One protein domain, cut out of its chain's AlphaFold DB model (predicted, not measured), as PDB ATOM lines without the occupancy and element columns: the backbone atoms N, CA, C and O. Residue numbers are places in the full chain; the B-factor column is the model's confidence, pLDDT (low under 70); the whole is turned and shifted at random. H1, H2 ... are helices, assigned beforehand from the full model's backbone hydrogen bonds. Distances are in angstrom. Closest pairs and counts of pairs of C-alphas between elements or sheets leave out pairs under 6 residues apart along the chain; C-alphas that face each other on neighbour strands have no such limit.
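This is residues 49 to 118 of the 266 residues of an uncharacterized protein of Glomus cerebriforme (UniProt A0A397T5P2). A long helix, H2, has two others packed on successive stretches of it: H1 crosses it at residues 69 to 76, and H4 packs at a slant on residues 74 to 81. The short helix H3 sits off to the side, touching no helix, in the chain's course from H2 to H4. The packing is sparse, with 5 pairs of C-alphas within 8 A between H1 and H2 and 6 between H2 and H4. The printed part has 70 residues with four named helices, in the order H1, H2, H3, H4, and no named strand; its class is all helix. It is compact, with a radius of gyration of the C-alphas of 12.2 A and spans of 33 by 28 by 22 A.

H1, residues 53 to 61, touches H2, residues 67 to 82, with H2's residues 69 to 76 alone. Their closest C-alphas, of Ala 56 and Leu 73, are 6.2 A apart, and they run opposite ways at a steep tilt of 56 degrees. H3, residues 91 to 97, is only just apart from H2, with the closest C-alphas at 8.2 A. H4, residues 100 to 114, touches H2's residues 74 to 81 alone. Their closest C-alphas, of Cys 81 and Arg 110, are 5.7 A apart, and they run the same way at a steep tilt of 41 degrees. H3 and H4 meet only through their link, and H1 is apart from both. In H1, H2, H3 and H4 every O i to N i+4 pair is within hydrogen-bond range.

H1 begins at C-alpha 53, (-44.652, 7.785, 28.534), and is 12.6 A long. H2 is 22.7 A long, H3 9.9 A and H4 21.2 A, ending at C-alpha 114, (-51.966, 4.865, 43.301).

The C-alphas of Arg 64 and Asp 118, the two farthest apart, are 33.9 A apart. The printed part has no cut and no long link. Mean pLDDT of the printed part is 70.6; 31 residues are under 70, among them 81 to 103.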
ATOM      1  N   ASN A  49     -32.513   4.151  26.469       53.81
ATOM      2  CA  ASN A  49     -33.601   3.150  26.389       53.81
ATOM      3  C   ASN A  49     -34.764   3.328  27.382       53.81
ATOM      4  O   ASN A  49     -35.596   2.427  27.509       53.81
ATOM      5  N   ILE A  50     -34.869   4.459  28.087       57.06
ATOM      6  CA  ILE A  50     -36.070   4.701  28.896       57.06
ATOM      7  C   ILE A  50     -37.180   5.084  27.933       57.06
ATOM      8  O   ILE A  50     -37.170   6.158  27.335       57.06
ATOM      9  N   LEU A  51     -38.123   4.167  27.786       62.91
ATOM     10  CA  LEU A  51     -39.342   4.376  27.033       62.91
ATOM     11  C   LEU A  51     -40.008   5.680  27.499       62.91
ATOM     12  O   LEU A  51     -40.224   5.863  28.704       62.91
ATOM     13  N   ASP A  52     -40.336   6.580  26.573       71.94
ATOM     14  CA  ASP A  52     -41.167   7.726  26.924       71.94
ATOM     15  C   ASP A  52     -42.577   7.253  27.335       71.94
ATOM     16  O   ASP A  52     -42.975   6.099  27.135       71.94
ATOM     17  N   ARG A  53     -43.333   8.136  27.991       70.12
ATOM     18  CA  ARG A  53     -44.652   7.785  28.534       70.12
ATOM     19  C   ARG A  53     -45.633   7.346  27.441       70.12
ATOM     20  O   ARG A  53     -46.428   6.443  27.677       70.12
ATOM     21  N   GLU A  54     -45.565   7.973  26.273       73.81
ATOM     22  CA  GLU A  54     -46.459   7.716  25.143       73.81
ATOM     23  C   GLU A  54     -46.180   6.341  24.514       73.81
ATOM     24  O   GLU A  54     -47.091   5.551  24.263       73.81
ATOM     25  N   THR A  55     -44.906   5.986  24.376       75.75
ATOM     26  CA  THR A  55     -44.454   4.682  23.895       75.75
ATOM     27  C   THR A  55     -44.735   3.585  24.928       75.75
ATOM     28  O   THR A  55     -45.069   2.461  24.548       75.75
ATOM     29  N   ALA A  56     -44.683   3.889  26.231       76.00
ATOM     30  CA  ALA A  56     -45.109   2.968  27.293       76.00
ATOM     31  C   ALA A  56     -46.590   2.628  27.213       76.00
ATOM     32  O   ALA A  56     -46.948   1.451  27.233       76.00
ATOM     33  N   GLU A  57     -47.436   3.638  27.052       78.50
ATOM     34  CA  GLU A  57     -48.879   3.465  26.897       78.50
ATOM     35  C   GLU A  57     -49.218   2.697  25.609       78.50
ATOM     36  O   GLU A  57     -50.068   1.800  25.606       78.50
ATOM     37  N   PHE A  58     -48.497   2.963  24.518       77.62
ATOM     38  CA  PHE A  58     -48.622   2.191  23.283       77.62
ATOM     39  C   PHE A  58     -48.235   0.719  23.479       77.62
ATOM     40  O   PHE A  58     -48.973  -0.181  23.062       77.62
ATOM     41  N   LEU A  59     -47.102   0.449  24.141       77.69
ATOM     42  CA  LEU A  59     -46.683  -0.918  24.434       77.69
ATOM     43  C   LEU A  59     -47.677  -1.608  25.363       77.69
ATOM     44  O   LEU A  59     -48.052  -2.734  25.049       77.69
ATOM     45  N   GLU A  60     -48.161  -0.984  26.441       78.75
ATOM     46  CA  GLU A  60     -49.170  -1.567  27.344       78.75
ATOM     47  C   GLU A  60     -50.364  -2.125  26.555       78.75
ATOM     48  O   GLU A  60     -50.683  -3.312  26.691       78.75
ATOM     49  N   ASN A  61     -50.909  -1.325  25.636       78.56
ATOM     50  CA  ASN A  61     -52.066  -1.664  24.804       78.56
ATOM     51  C   ASN A  61     -51.765  -2.651  23.659       78.56
ATOM     52  O   ASN A  61     -52.681  -3.193  23.035       78.56
ATOM     53  N   LYS A  62     -50.489  -2.937  23.383       79.69
ATOM     54  CA  LYS A  62     -50.076  -3.874  22.334       79.69
ATOM     55  C   LYS A  62     -50.363  -5.331  22.744       79.69
ATOM     56  O   LYS A  62     -49.811  -5.800  23.747       79.69
ATOM     57  N   PRO A  63     -51.127  -6.112  21.952       61.97
ATOM     58  CA  PRO A  63     -51.518  -7.479  22.314       61.97
ATOM     59  C   PRO A  63     -50.376  -8.505  22.234       61.97
ATOM     60  O   PRO A  63     -50.425  -9.534  22.906       61.97
ATOM     61  N   ARG A  64     -49.338  -8.255  21.426       75.19
ATOM     62  CA  ARG A  64     -48.133  -9.099  21.336       75.19
ATOM     63  C   ARG A  64     -46.886  -8.239  21.448       75.19
ATOM     64  O   ARG A  64     -46.695  -7.345  20.630       75.19
ATOM     65  N   LYS A  65     -46.049  -8.543  22.437       79.06
ATOM     66  CA  LYS A  65     -44.784  -7.854  22.709       79.06
ATOM     67  C   LYS A  65     -43.617  -8.813  22.474       79.06
ATOM     68  O   LYS A  65     -43.756 -10.009  22.739       79.06
ATOM     69  N   THR A  66     -42.492  -8.323  21.973       74.81
ATOM     70  CA  THR A  66     -41.230  -9.077  21.980       74.81
ATOM     71  C   THR A  66     -40.665  -9.129  23.404       74.81
ATOM     72  O   THR A  66     -41.072  -8.358  24.271       74.81
ATOM     73  N   LEU A  67     -39.729 -10.044  23.675       66.12
ATOM     74  CA  LEU A  67     -39.080 -10.131  24.990       66.12
ATOM     75  C   LEU A  67     -38.375  -8.818  25.370       66.12
ATOM     76  O   LEU A  67     -38.379  -8.423  26.531       66.12
ATOM     77  N   GLU A  68     -37.789  -8.146  24.386       69.75
ATOM     78  CA  GLU A  68     -37.125  -6.856  24.555       69.75
ATOM     79  C   GLU A  68     -38.131  -5.745  24.878       69.75
ATOM     80  O   GLU A  68     -37.944  -5.026  25.851       69.75
ATOM     81  N   GLU A  69     -39.268  -5.695  24.176       73.00
ATOM     82  CA  GLU A  69     -40.362  -4.759  24.478       73.00
ATOM     83  C   GLU A  69     -40.950  -4.979  25.878       73.00
ATOM     84  O   GLU A  69     -41.288  -4.018  26.566       73.00
ATOM     85  N   MET A  70     -41.061  -6.236  26.324       69.00
ATOM     86  CA  MET A  70     -41.470  -6.545  27.699       69.00
ATOM     87  C   MET A  70     -40.452  -6.010  28.712       69.00
ATOM     88  O   MET A  70     -40.848  -5.374  29.682       69.00
ATOM     89  N   ARG A  71     -39.148  -6.199  28.461       70.88
ATOM     90  CA  ARG A  71     -38.078  -5.697  29.337       70.88
ATOM     91  C   ARG A  71     -38.043  -4.171  29.404       70.88
ATOM     92  O   ARG A  71     -37.917  -3.629  30.498       70.88
ATOM     93  N   SER A  72     -38.177  -3.478  28.275       73.56
ATOM     94  CA  SER A  72     -38.214  -2.010  28.239       73.56
ATOM     95  C   SER A  72     -39.434  -1.452  28.972       73.56
ATOM     96  O   SER A  72     -39.327  -0.462  29.696       73.56
ATOM     97  N   LEU A  73     -40.591  -2.107  28.837       72.06
ATOM     98  CA  LEU A  73     -41.804  -1.720  29.551       72.06
ATOM     99  C   LEU A  73     -41.658  -1.930  31.067       72.06
ATOM    100  O   LEU A  73     -41.996  -1.040  31.846       72.06
ATOM    101  N   ASP A  74     -41.091  -3.062  31.481       71.50
ATOM    102  CA  ASP A  74     -40.789  -3.359  32.882       71.50
ATOM    103  C   ASP A  74     -39.804  -2.338  33.489       71.50
ATOM    104  O   ASP A  74     -40.004  -1.877  34.615       71.50
ATOM    105  N   GLN A  75     -38.780  -1.912  32.743       72.12
ATOM    106  CA  GLN A  75     -37.860  -0.849  33.170       72.12
ATOM    107  C   GLN A  75     -38.575   0.495  33.355       72.12
ATOM    108  O   GLN A  75     -38.441   1.116  34.410       72.12
ATOM    109  N   HIS A  76     -39.367   0.925  32.366       74.88
ATOM    110  CA  HIS A  76     -40.154   2.163  32.445       74.88
ATOM    111  C   HIS A  76     -41.060   2.164  33.682       74.88
ATOM    112  O   HIS A  76     -41.158   3.140  34.429       74.88
ATOM    113  N   HIS A  77     -41.702   1.029  33.927       73.56
ATOM    114  CA  HIS A  77     -42.510   0.784  35.100       73.56
ATOM    115  C   HIS A  77     -41.716   0.969  36.397       73.56
ATOM    116  O   HIS A  77     -42.144   1.766  37.240       73.56
ATOM    117  N   ILE A  78     -40.563   0.308  36.542       70.06
ATOM    118  CA  ILE A  78     -39.691   0.417  37.724       70.06
ATOM    119  C   ILE A  78     -39.337   1.877  38.026       70.06
ATOM    120  O   ILE A  78     -39.567   2.325  39.152       70.06
ATOM    121  N   VAL A  79     -38.854   2.623  37.023       71.19
ATOM    122  CA  VAL A  79     -38.535   4.060  37.144       71.19
ATOM    123  C   VAL A  79     -39.735   4.828  37.693       71.19
ATOM    124  O   VAL A  79     -39.629   5.549  38.684       71.19
ATOM    125  N   ASN A  80     -40.902   4.633  37.078       72.62
ATOM    126  CA  ASN A  80     -42.102   5.403  37.375       72.62
ATOM    127  C   ASN A  80     -42.655   5.125  38.788       72.62
ATOM    128  O   ASN A  80     -42.962   6.053  39.543       72.62
ATOM    129  N   CYS A  81     -42.750   3.857  39.205       67.19
ATOM    130  CA  CYS A  81     -43.414   3.550  40.483       67.19
ATOM    131  C   CYS A  81     -42.567   3.834  41.705       67.19
ATOM    132  O   CYS A  81     -43.127   4.126  42.761       67.19
ATOM    133  N   TYR A  82     -41.252   3.769  41.572       64.88
ATOM    134  CA  TYR A  82     -40.343   4.041  42.673       64.88
ATOM    135  C   TYR A  82     -39.765   5.461  42.611       64.88
ATOM    136  O   TYR A  82     -39.167   5.916  43.580       64.88
ATOM    137  N   GLY A  83     -39.999   6.196  41.516       65.25
ATOM    138  CA  GLY A  83     -39.465   7.545  41.328       65.25
ATOM    139  C   GLY A  83     -37.939   7.561  41.279       65.25
ATOM    140  O   GLY A  83     -37.320   8.527  41.719       65.25
ATOM    141  N   ILE A  84     -37.340   6.465  40.817       67.75
ATOM    142  CA  ILE A  84     -35.892   6.277  40.828       67.75
ATOM    143  C   ILE A  84     -35.312   6.947  39.588       67.75
ATOM    144  O   ILE A  84     -35.906   6.850  38.514       67.75
ATOM    145  N   SER A  85     -34.143   7.582  39.715       65.56
ATOM    146  CA  SER A  85     -33.413   8.014  38.526       65.56
ATOM    147  C   SER A  85     -33.081   6.792  37.661       65.56
ATOM    148  O   SER A  85     -32.546   5.804  38.180       65.56
ATOM    149  N   PRO A  86     -33.356   6.837  36.352       60.75
ATOM    150  CA  PRO A  86     -33.026   5.746  35.445       60.75
ATOM    151  C   PRO A  86     -31.524   5.425  35.403       60.75
ATOM    152  O   PRO A  86     -31.158   4.292  35.112       60.75
ATOM    153  N   GLU A  87     -30.667   6.368  35.800       64.38
ATOM    154  CA  GLU A  87     -29.213   6.194  35.945       64.38
ATOM    155  C   GLU A  87     -28.834   5.105  36.969       64.38
ATOM    156  O   GLU A  87     -27.741   4.545  36.924       64.38
ATOM    157  N   THR A  88     -29.737   4.771  37.895       64.69
ATOM    158  CA  THR A  88     -29.520   3.716  38.902       64.69
ATOM    159  C   THR A  88     -29.908   2.315  38.407       64.69
ATOM    160  O   THR A  88     -29.508   1.312  39.006       64.69
ATOM    161  N   LEU A  89     -30.658   2.215  37.301       66.00
ATOM    162  CA  LEU A  89     -31.113   0.948  36.720       66.00
ATOM    163  C   LEU A  89     -30.033   0.324  35.837       66.00
ATOM    164  O   LEU A  89     -30.191   0.150  34.632       66.00
ATOM    165  N   THR A  90     -28.922  -0.043  36.467       67.56
ATOM    166  CA  THR A  90     -27.829  -0.750  35.795       67.56
ATOM    167  C   THR A  90     -28.260  -2.146  35.332       67.56
ATOM    168  O   THR A  90     -29.164  -2.766  35.897       67.56
ATOM    169  N   GLU A  91     -27.564  -2.702  34.339       66.31
ATOM    170  CA  GLU A  91     -27.796  -4.081  33.882       66.31
ATOM    171  C   GLU A  91     -27.643  -5.100  35.028       66.31
ATOM    172  O   GLU A  91     -28.427  -6.041  35.138       66.31
ATOM    173  N   ASN A  92     -26.723  -4.846  35.966       68.88
ATOM    174  CA  ASN A  92     -26.580  -5.624  37.198       68.88
ATOM    175  C   ASN A  92     -27.809  -5.530  38.110       68.88
ATOM    176  O   ASN A  92     -28.233  -6.538  38.676       68.88
ATOM    177  N   PHE A  93     -28.399  -4.342  38.247       66.50
ATOM    178  CA  PHE A  93     -29.625  -4.144  39.017       66.50
ATOM    179  C   PHE A  93     -30.789  -4.928  38.395       66.50
ATOM    180  O   PHE A  93     -31.499  -5.657  39.089       66.50
ATOM    181  N   ILE A  94     -30.929  -4.860  37.071       64.50
ATOM    182  CA  ILE A  94     -31.947  -5.598  36.313       64.50
ATOM    183  C   ILE A  94     -31.703  -7.109  36.381       64.50
ATOM    184  O   ILE A  94     -32.647  -7.872  36.530       64.50
ATOM    185  N   MET A  95     -30.461  -7.580  36.326       66.44
ATOM    186  CA  MET A  95     -30.159  -9.007  36.451       66.44
ATOM    187  C   MET A  95     -30.473  -9.534  37.859       66.44
ATOM    188  O   MET A  95     -31.034 -10.619  38.009       66.44
ATOM    189  N   LYS A  96     -30.151  -8.756  38.897       66.62
ATOM    190  CA  LYS A  96     -30.359  -9.134  40.303       66.62
ATOM    191  C   LYS A  96     -31.833  -9.091  40.714       66.62
ATOM    192  O   LYS A  96     -32.273  -9.916  41.517       66.62
ATOM    193  N   TYR A  97     -32.598  -8.155  40.151       61.19
ATOM    194  CA  TYR A  97     -33.965  -7.853  40.579       61.19
ATOM    195  C   TYR A  97     -35.025  -7.931  39.469       61.19
ATOM    196  O   TYR A  97     -36.191  -7.659  39.716       61.19
ATOM    197  N   GLY A  98     -34.677  -8.331  38.249       58.25
ATOM    198  CA  GLY A  98     -35.600  -8.451  37.110       58.25
ATOM    199  C   GLY A  98     -36.368  -9.773  37.048       58.25
ATOM    200  O   GLY A  98     -37.012 -10.066  36.044       58.25
ATOM    201  N   ASN A  99     -36.295 -10.603  38.093       60.81
ATOM    202  CA  ASN A  99     -37.071 -11.841  38.171       60.81
ATOM    203  C   ASN A  99     -38.580 -11.537  38.321       60.81
ATOM    204  O   ASN A  99     -38.987 -10.546  38.924       60.81
ATOM    205  N   PHE A 100     -39.416 -12.446  37.827       48.12
ATOM    206  CA  PHE A 100     -40.876 -12.410  37.847       48.12
ATOM    207  C   PHE A 100     -41.481 -12.078  39.228       48.12
ATOM    208  O   PHE A 100     -42.470 -11.350  39.313       48.12
ATOM    209  N   ASN A 101     -40.860 -12.536  40.322       55.50
ATOM    210  CA  ASN A 101     -41.310 -12.223  41.687       55.50
ATOM    211  C   ASN A 101     -41.214 -10.724  42.022       55.50
ATOM    212  O   ASN A 101     -42.094 -10.183  42.689       55.50
ATOM    213  N   TYR A 102     -40.208 -10.021  41.502       62.25
ATOM    214  CA  TYR A 102     -40.078  -8.578  41.698       62.25
ATOM    215  C   TYR A 102     -41.122  -7.803  40.893       62.25
ATOM    216  O   TYR A 102     -41.631  -6.793  41.373       62.25
ATOM    217  N   MET A 103     -41.531  -8.318  39.729       65.69
ATOM    218  CA  MET A 103     -42.633  -7.744  38.947       65.69
ATOM    219  C   MET A 103     -43.988  -7.913  39.647       65.69
ATOM    220  O   MET A 103     -44.837  -7.021  39.578       65.69
ATOM    221  N   LYS A 104     -44.194  -9.016  40.385       71.25
ATOM    222  CA  LYS A 104     -45.369  -9.200  41.258       71.25
ATOM    223  C   LYS A 104     -45.401  -8.141  42.366       71.25
ATOM    224  O   LYS A 104     -46.434  -7.494  42.552       71.25
ATOM    225  N   TRP A 105     -44.281  -7.925  43.059       72.50
ATOM    226  CA  TRP A 105     -44.162  -6.899  44.104       72.50
ATOM    227  C   TRP A 105     -44.354  -5.492  43.556       72.50
ATOM    228  O   TRP A 105     -45.094  -4.705  44.136       72.50
ATOM    229  N   PHE A 106     -43.763  -5.211  42.398       68.75
ATOM    230  CA  PHE A 106     -43.881  -3.942  41.704       68.75
ATOM    231  C   PHE A 106     -45.341  -3.573  41.408       68.75
ATOM    232  O   PHE A 106     -45.784  -2.469  41.723       68.75
ATOM    233  N   ARG A 107     -46.119  -4.510  40.849       73.81
ATOM    234  CA  ARG A 107     -47.536  -4.277  40.535       73.81
ATOM    235  C   ARG A 107     -48.357  -4.014  41.795       73.81
ATOM    236  O   ARG A 107     -49.176  -3.101  41.799       73.81
ATOM    237  N   ALA A 108     -48.122  -4.789  42.854       78.81
ATOM    238  CA  ALA A 108     -48.808  -4.606  44.130       78.81
ATOM    239  C   ALA A 108     -48.449  -3.261  44.783       78.81
ATOM    240  O   ALA A 108     -49.329  -2.554  45.268       78.81
ATOM    241  N   TYR A 109     -47.173  -2.878  44.742       75.88
ATOM    242  CA  TYR A 109     -46.693  -1.610  45.280       75.88
ATOM    243  C   TYR A 109     -47.270  -0.411  44.520       75.88
ATOM    244  O   TYR A 109     -47.786   0.513  45.145       75.88
ATOM    245  N   ARG A 110     -47.271  -0.457  43.178       76.62
ATOM    246  CA  ARG A 110     -47.904   0.557  42.318       76.62
ATOM    247  C   ARG A 110     -49.375   0.755  42.674       76.62
ATOM    248  O   ARG A 110     -49.783   1.878  42.926       76.62
ATOM    249  N   GLN A 111     -50.141  -0.333  42.775       81.25
ATOM    250  CA  GLN A 111     -51.563  -0.278  43.131       81.25
ATOM    251  C   GLN A 111     -51.809   0.389  44.490       81.25
ATOM    252  O   GLN A 111     -52.743   1.174  44.630       81.25
ATOM    253  N   LEU A 112     -50.976   0.088  45.490       81.50
ATOM    254  CA  LEU A 112     -51.095   0.684  46.822       81.50
ATOM    255  C   LEU A 112     -50.726   2.172  46.811       81.50
ATOM    256  O   LEU A 112     -51.431   2.975  47.424       81.50
ATOM    257  N   ARG A 113     -49.681   2.552  46.069       76.44
ATOM    258  CA  ARG A 113     -49.269   3.951  45.897       76.44
ATOM    259  C   ARG A 113     -50.319   4.771  45.144       76.44
ATOM    260  O   ARG A 113     -50.641   5.872  45.578       76.44
ATOM    261  N   ASP A 114     -50.890   4.226  44.072       78.94
ATOM    262  CA  ASP A 114     -51.966   4.865  43.301       78.94
ATOM    263  C   ASP A 114     -53.238   5.045  44.150       78.94
ATOM    264  O   ASP A 114     -53.984   6.005  43.965       78.94
ATOM    265  N   ALA A 115     -53.454   4.171  45.139       84.75
ATOM    266  CA  ALA A 115     -54.504   4.309  46.149       84.75
ATOM    267  C   ALA A 115     -54.168   5.319  47.270       84.75
ATOM    268  O   ALA A 115     -54.951   5.475  48.205       84.75
ATOM    269  N   GLY A 116     -53.018   6.000  47.198       83.94
ATOM    270  CA  GLY A 116     -52.574   6.987  48.184       83.94
ATOM    271  C   GLY A 116     -51.947   6.391  49.447       83.94
ATOM    272  O   GLY A 116     -51.807   7.101  50.441       83.94
ATOM    273  N   THR A 117     -51.577   5.107  49.431       81.75
ATOM    274  CA  THR A 117     -50.877   4.459  50.553       81.75
ATOM    275  C   THR A 117     -49.426   4.925  50.585       81.75
ATOM    276  O   THR A 117     -48.768   4.979  49.545       81.75
ATOM    277  N   ASP A 118     -48.907   5.241  51.771       84.62
ATOM    278  CA  ASP A 118     -47.495   5.569  51.933       84.62
ATOM    279  C   ASP A 118     -46.593   4.343  51.696       84.62
ATOM    280  O   ASP A 118     -47.016   3.185  51.780       84.62
TER     281      ASP A 118